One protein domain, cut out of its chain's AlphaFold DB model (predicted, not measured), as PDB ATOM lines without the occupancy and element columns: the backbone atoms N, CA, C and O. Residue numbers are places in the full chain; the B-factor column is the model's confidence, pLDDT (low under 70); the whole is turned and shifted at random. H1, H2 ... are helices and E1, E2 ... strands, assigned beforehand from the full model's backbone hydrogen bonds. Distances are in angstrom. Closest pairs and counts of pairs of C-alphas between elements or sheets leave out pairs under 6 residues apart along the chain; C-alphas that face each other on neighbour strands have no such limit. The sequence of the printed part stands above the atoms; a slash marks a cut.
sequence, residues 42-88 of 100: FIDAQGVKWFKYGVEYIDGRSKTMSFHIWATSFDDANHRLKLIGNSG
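This is residues 42 to 88 of the 100 residues of an uncharacterized protein of Shewanella hafniensis (UniProt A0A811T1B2). A long hairpin of two strands, E1 and E2, makes the longest axis, and one helix, H1, folds back over one face of it, the other face bare. The printed part has 47 residues, in the order E1, E2, H1, with the strands antiparallel and the class mixed, helices and strands. It is a loose rod, with a radius of gyration of the C-alphas of 12.4 A and spans of 41 by 17 by 15 A.

Residues 42 to 43 pair, antiparallel, with residues 49 to 50 of E1, residues 49 to 58. E1 forms a hairpin with E2, residues 64 to 71, at 162 degrees; N 53 and O 69 are 2.8 A apart, within hydrogen-bond range. The closest C-alphas of E2 and H1, residues 74 to 87, are those of Ala 71 and Ala 77, 5.1 A apart; those of E1 and H1 are Tyr 53 and Ala 77, 7.1 A. In H1 every O i to N i+4 pair is within hydrogen-bond range.

E1 runs 28.6 A from C-alpha 49 at (22.431, 13.784, -45.888), E2 21.3 A, and H1 19.7 A to C-alpha 87 at (8.784, 30.679, -59.220).

The C-alphas farthest apart, of Gln 46 and Arg 61, are 41.3 A apart. The printed part has no cut, and both links are tight. Residues 86 to 88 are under pLDDT 70.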
ATOM      1  N   PHE A  42      17.865  14.269 -42.287       90.81
ATOM      2  CA  PHE A  42      17.296  13.124 -42.991       90.81
ATOM      3  C   PHE A  42      18.356  12.514 -43.908       90.81
ATOM      4  O   PHE A  42      19.131  13.243 -44.516       90.81
ATOM      5  N   ILE A  43      18.419  11.186 -44.010       94.12
ATOM      6  CA  ILE A  43      19.284  10.495 -44.975       94.12
ATOM      7  C   ILE A  43      18.376   9.798 -45.982       94.12
ATOM      8  O   ILE A  43      17.505   9.024 -45.584       94.12
ATOM      9  N   ASP A  44      18.553  10.094 -47.268       93.81
ATOM     10  CA  ASP A  44      17.739   9.486 -48.321       93.81
ATOM     11  C   ASP A  44      18.188   8.057 -48.676       93.81
ATOM     12  O   ASP A  44      19.152   7.514 -48.131       93.81
ATOM     13  N   ALA A  45      17.474   7.423 -49.609       94.56
ATOM     14  CA  ALA A  45      17.757   6.054 -50.041       94.56
ATOM     15  C   ALA A  45      19.133   5.897 -50.720       94.56
ATOM     16  O   ALA A  45      19.626   4.778 -50.858       94.56
ATOM     17  N   GLN A  46      19.749   7.000 -51.151       95.62
ATOM     18  CA  GLN A  46      21.059   7.052 -51.790       95.62
ATOM     19  C   GLN A  46      22.179   7.359 -50.782       95.62
ATOM     20  O   GLN A  46      23.348   7.407 -51.164       95.62
ATOM     21  N   GLY A  47      21.844   7.546 -49.502       94.06
ATOM     22  CA  GLY A  47      22.800   7.886 -48.451       94.06
ATOM     23  C   GLY A  47      23.159   9.373 -48.400       94.06
ATOM     24  O   GLY A  47      24.106   9.740 -47.701       94.06
ATOM     25  N   VAL A  48      22.438  10.244 -49.114       94.75
ATOM     26  CA  VAL A  48      22.687  11.690 -49.077       94.75
ATOM     27  C   VAL A  48      22.077  12.272 -47.809       94.75
ATOM     28  O   VAL A  48      20.919  12.012 -47.480       94.75
ATOM     29  N   LYS A  49      22.864  13.084 -47.098       92.44
ATOM     30  CA  LYS A  49      22.431  13.784 -45.888       92.44
ATOM     31  C   LYS A  49      21.732  15.093 -46.261       92.44
ATOM     32  O   LYS A  49      22.312  15.962 -46.910       92.44
ATOM     33  N   TRP A  50      20.496  15.224 -45.815       92.38
ATOM     34  CA  TRP A  50      19.644  16.395 -45.936       92.38
ATOM     35  C   TRP A  50      19.489  17.051 -44.573       92.38
ATOM     36  O   TRP A  50      19.382  16.378 -43.549       92.38
ATOM     37  N   PHE A  51      19.433  18.372 -44.577       92.50
ATOM     38  CA  PHE A  51      19.289  19.195 -43.392       92.50
ATOM     39  C   PHE A  51      18.077  20.103 -43.547       92.50
ATOM     40  O   PHE A  51      17.786  20.597 -44.645       92.50
ATOM     41  N   LYS A  52      17.369  20.322 -42.443       91.75
ATOM     42  CA  LYS A  52      16.261  21.266 -42.388       91.75
ATOM     43  C   LYS A  52      16.809  22.660 -42.103       91.75
ATOM     44  O   LYS A  52      17.392  22.905 -41.052       91.75
ATOM     45  N   TYR A  53      16.587  23.582 -43.027       88.19
ATOM     46  CA  TYR A  53      16.971  24.981 -42.889       88.19
ATOM     47  C   TYR A  53      15.740  25.834 -42.608       88.19
ATOM     48  O   TYR A  53      14.728  25.729 -43.306       88.19
ATOM     49  N   GLY A  54      15.837  26.690 -41.591       88.31
ATOM     50  CA  GLY A  54      14.906  27.793 -41.393       88.31
ATOM     51  C   GLY A  54      15.189  28.897 -42.405       88.31
ATOM     52  O   GLY A  54      16.342  29.256 -42.638       88.31
ATOM     53  N   VAL A  55      14.136  29.412 -43.023       87.06
ATOM     54  CA  VAL A  55      14.201  30.487 -44.008       87.06
ATOM     55  C   VAL A  55      13.279  31.600 -43.560       87.06
ATOM     56  O   VAL A  55      12.127  31.351 -43.209       87.06
ATOM     57  N   GLU A  56      13.778  32.826 -43.635       85.62
ATOM     58  CA  GLU A  56      12.992  34.038 -43.454       85.62
ATOM     59  C   GLU A  56      12.933  34.796 -44.778       85.62
ATOM     60  O   GLU A  56      13.940  34.987 -45.462       85.62
ATOM     61  N   TYR A  57      11.731  35.215 -45.153       80.62
ATOM     62  CA  TYR A  57      11.467  35.998 -46.347       80.62
ATOM     63  C   TYR A  57      10.638  37.220 -45.969       80.62
ATOM     64  O   TYR A  57       9.633  37.106 -45.270       80.62
ATOM     65  N   ILE A  58      11.053  38.390 -46.446       80.44
ATOM     66  CA  ILE A  58      10.308  39.635 -46.268       80.44
ATOM     67  C   ILE A  58       9.474  39.856 -47.526       80.44
ATOM     68  O   ILE A  58      10.018  39.964 -48.625       80.44
ATOM     69  N   ASP A  59       8.153  39.912 -47.373       77.12
ATOM     70  CA  ASP A  59       7.259  40.181 -48.493       77.12
ATOM     71  C   ASP A  59       7.324  41.651 -48.954       77.12
ATOM     72  O   ASP A  59       7.888  42.531 -48.299       77.12
ATOM     73  N   GLY A  60       6.683  41.953 -50.086       73.12
ATOM     74  CA  GLY A  60       6.599  43.324 -50.606       73.12
ATOM     75  C   GLY A  60       5.844  44.313 -49.701       73.12
ATOM     76  O   GLY A  60       5.792  45.499 -50.011       73.12
ATOM     77  N   ARG A  61       5.246  43.851 -48.595       80.81
ATOM     78  CA  ARG A  61       4.556  44.652 -47.573       80.81
ATOM     79  C   ARG A  61       5.355  44.723 -46.266       80.81
ATOM     80  O   ARG A  61       4.805  45.144 -45.251       80.81
ATOM     81  N   SER A  62       6.638  44.350 -46.292       82.44
ATOM     82  CA  SER A  62       7.531  44.330 -45.125       82.44
ATOM     83  C   SER A  62       7.089  43.378 -44.008       82.44
ATOM     84  O   SER A  62       7.449  43.573 -42.847       82.44
ATOM     85  N   LYS A  63       6.308  42.342 -44.329       79.88
ATOM     86  CA  LYS A  63       6.011  41.261 -43.390       79.88
ATOM     87  C   LYS A  63       7.050  40.161 -43.521       79.88
ATOM     88  O   LYS A  63       7.278  39.646 -44.614       79.88
ATOM     89  N   THR A  64       7.622  39.766 -42.391       81.81
ATOM     90  CA  THR A  64       8.472  38.581 -42.304       81.81
ATOM     91  C   THR A  64       7.598  37.334 -42.283       81.81
ATOM     92  O   THR A  64       6.730  37.178 -41.423       81.81
ATOM     93  N   MET A  65       7.829  36.450 -43.242       80.94
ATOM     94  CA  MET A  65       7.305  35.095 -43.271       80.94
ATOM     95  C   MET A  65       8.458  34.126 -43.068       80.94
ATOM     96  O   MET A  65       9.510  34.277 -43.688       80.94
ATOM     97  N   SER A  66       8.231  33.103 -42.253       84.94
ATOM     98  CA  SER A  66       9.230  32.073 -41.992       84.94
ATOM     99  C   SER A  66       8.694  30.713 -42.410       84.94
ATOM    100  O   SER A  66       7.531  30.385 -42.170       84.94
ATOM    101  N   PHE A  67       9.536  29.920 -43.059       86.25
ATOM    102  CA  PHE A  67       9.224  28.549 -43.448       86.25
ATOM    103  C   PHE A  67      10.492  27.700 -43.417       86.25
ATOM    104  O   PHE A  67      11.587  28.199 -43.177       86.25
ATOM    105  N   HIS A  68      10.340  26.397 -43.633       89.81
ATOM    106  CA  HIS A  68      11.459  25.466 -43.634       89.81
ATOM    107  C   HIS A  68      11.656  24.866 -45.019       89.81
ATOM    108  O   HIS A  68      10.681  24.581 -45.717       89.81
ATOM    109  N   ILE A  69      12.912  24.619 -45.378       90.50
ATOM    110  CA  ILE A  69      13.278  23.861 -46.574       90.50
ATOM    111  C   ILE A  69      14.257  22.751 -46.212       90.50
ATOM    112  O   ILE A  69      15.041  22.882 -45.276       90.50
ATOM    113  N   TRP A  70      14.226  21.669 -46.980       92.12
ATOM    114  CA  TRP A  70      15.248  20.632 -46.927       92.12
ATOM    115  C   TRP A  70      16.284  20.889 -48.016       92.12
ATOM    116  O   TRP A  70      15.924  21.104 -49.180       92.12
ATOM    117  N   ALA A  71      17.557  20.868 -47.639       92.81
ATOM    118  CA  ALA A  71      18.678  21.014 -48.558       92.81
ATOM    119  C   ALA A  71      19.891  20.224 -48.060       92.81
ATOM    120  O   ALA A  71      19.977  19.850 -46.894       92.81
ATOM    121  N   THR A  72      20.838  19.968 -48.951       93.75
ATOM    122  CA  THR A  72      22.053  19.187 -48.649       93.75
ATOM    123  C   THR A  72      23.198  20.038 -48.091       93.75
ATOM    124  O   THR A  72      24.158  19.515 -47.532       93.75
ATOM    125  N   SER A  73      23.107  21.359 -48.240       89.50
ATOM    126  CA  SER A  73      24.075  22.347 -47.758       89.50
ATOM    127  C   SER A  73      23.430  23.736 -47.694       89.50
ATOM    128  O   SER A  73      22.355  23.952 -48.259       89.50
ATOM    129  N   PHE A  74      24.106  24.705 -47.067       87.62
ATOM    130  CA  PHE A  74      23.685  26.112 -47.102       87.62
ATOM    131  C   PHE A  74      23.645  26.681 -48.529       87.62
ATOM    132  O   PHE A  74      22.750  27.461 -48.850       87.62
ATOM    133  N   ASP A  75      24.575  26.281 -49.400       90.94
ATOM    134  CA  ASP A  75      24.600  26.738 -50.793       90.94
ATOM    135  C   ASP A  75      23.405  26.201 -51.588       90.94
ATOM    136  O   ASP A  75      22.751  26.956 -52.310       90.94
ATOM    137  N   ASP A  76      23.055  24.923 -51.399       89.88
ATOM    138  CA  ASP A  76      21.846  24.315 -51.970       89.88
ATOM    139  C   ASP A  76      20.573  24.983 -51.414       89.88
ATOM    140  O   ASP A  76      19.667  25.330 -52.176       89.88
ATOM    141  N   ALA A  77      20.529  25.270 -50.108       89.19
ATOM    142  CA  ALA A  77      19.426  26.000 -49.479       89.19
ATOM    143  C   ALA A  77      19.238  27.396 -50.104       89.19
ATOM    144  O   ALA A  77      18.127  27.758 -50.502       89.19
ATOM    145  N   ASN A  78      20.328  28.150 -50.272       87.50
ATOM    146  CA  ASN A  78      20.324  29.467 -50.913       87.50
ATOM    147  C   ASN A  78      19.903  29.400 -52.383       87.50
ATOM    148  O   ASN A  78      19.148  30.251 -52.861       87.50
ATOM    149  N   HIS A  79      20.387  28.399 -53.118       88.44
ATOM    150  CA  HIS A  79      20.008  28.192 -54.510       88.44
ATOM    151  C   HIS A  79      18.504  27.901 -54.637       88.44
ATOM    152  O   HIS A  79      17.813  28.558 -55.419       88.44
ATOM    153  N   ARG A  80      17.968  27.001 -53.807       88.25
ATOM    154  CA  ARG A  80      16.530  26.686 -53.752       88.25
ATOM    155  C   ARG A  80      15.686  27.897 -53.378       88.25
ATOM    156  O   ARG A  80      14.660  28.132 -54.013       88.25
ATOM    157  N   LEU A  81      16.125  28.695 -52.406       85.38
ATOM    158  CA  LEU A  81      15.433  29.923 -52.020       85.38
ATOM    159  C   LEU A  81      15.318  30.908 -53.191       85.38
ATOM    160  O   LEU A  81      14.241  31.455 -53.429       85.38
ATOM    161  N   LYS A  82      16.392  31.092 -53.970       85.88
ATOM    162  CA  LYS A  82      16.366  31.939 -55.176       85.88
ATOM    163  C   LYS A  82      15.382  31.420 -56.225       85.88
ATOM    164  O   LYS A  82      14.702  32.220 -56.864       85.88
ATOM    165  N   LEU A  83      15.281  30.100 -56.390       84.06
ATOM    166  CA  LEU A  83      14.292  29.497 -57.286       84.06
ATOM    167  C   LEU A  83      12.868  29.779 -56.798       84.06
ATOM    168  O   LEU A  83      12.058  30.263 -57.583       84.06
ATOM    169  N   ILE A  84      12.590  29.583 -55.504       78.88
ATOM    170  CA  ILE A  84      11.280  29.876 -54.896       78.88
ATOM    171  C   ILE A  84      10.906  31.350 -55.075       78.88
ATOM    172  O   ILE A  84       9.778  31.638 -55.466       78.88
ATOM    173  N   GLY A  85      11.834  32.282 -54.840       72.94
ATOM    174  CA  GLY A  85      11.583  33.716 -55.030       72.94
ATOM    175  C   GLY A  85      11.166  34.074 -56.462       72.94
ATOM    176  O   GLY A  85      10.343  34.964 -56.654       72.94
ATOM    177  N   ASN A  86      11.670  33.340 -57.458       66.31
ATOM    178  CA  ASN A  86      11.358  33.563 -58.872       66.31
ATOM    179  C   ASN A  86      10.160  32.741 -59.386       66.31
ATOM    180  O   ASN A  86       9.558  33.117 -60.392       66.31
ATOM    181  N   SER A  87       9.815  31.620 -58.744       65.31
ATOM    182  CA  SER A  87       8.784  30.679 -59.220       65.31
ATOM    183  C   SER A  87       7.582  30.519 -58.282       65.31
ATOM    184  O   SER A  87       6.651  29.779 -58.603       65.31
ATOM    185  N   GLY A  88       7.598  31.164 -57.116       62.44
ATOM    186  CA  GLY A  88       6.540  31.077 -56.118       62.44
ATOM    187  C   GLY A  88       5.218  31.629 -56.645       62.44
ATOM    188  O   GLY A  88       5.150  32.742 -57.167       62.44
TER     189      GLY A  88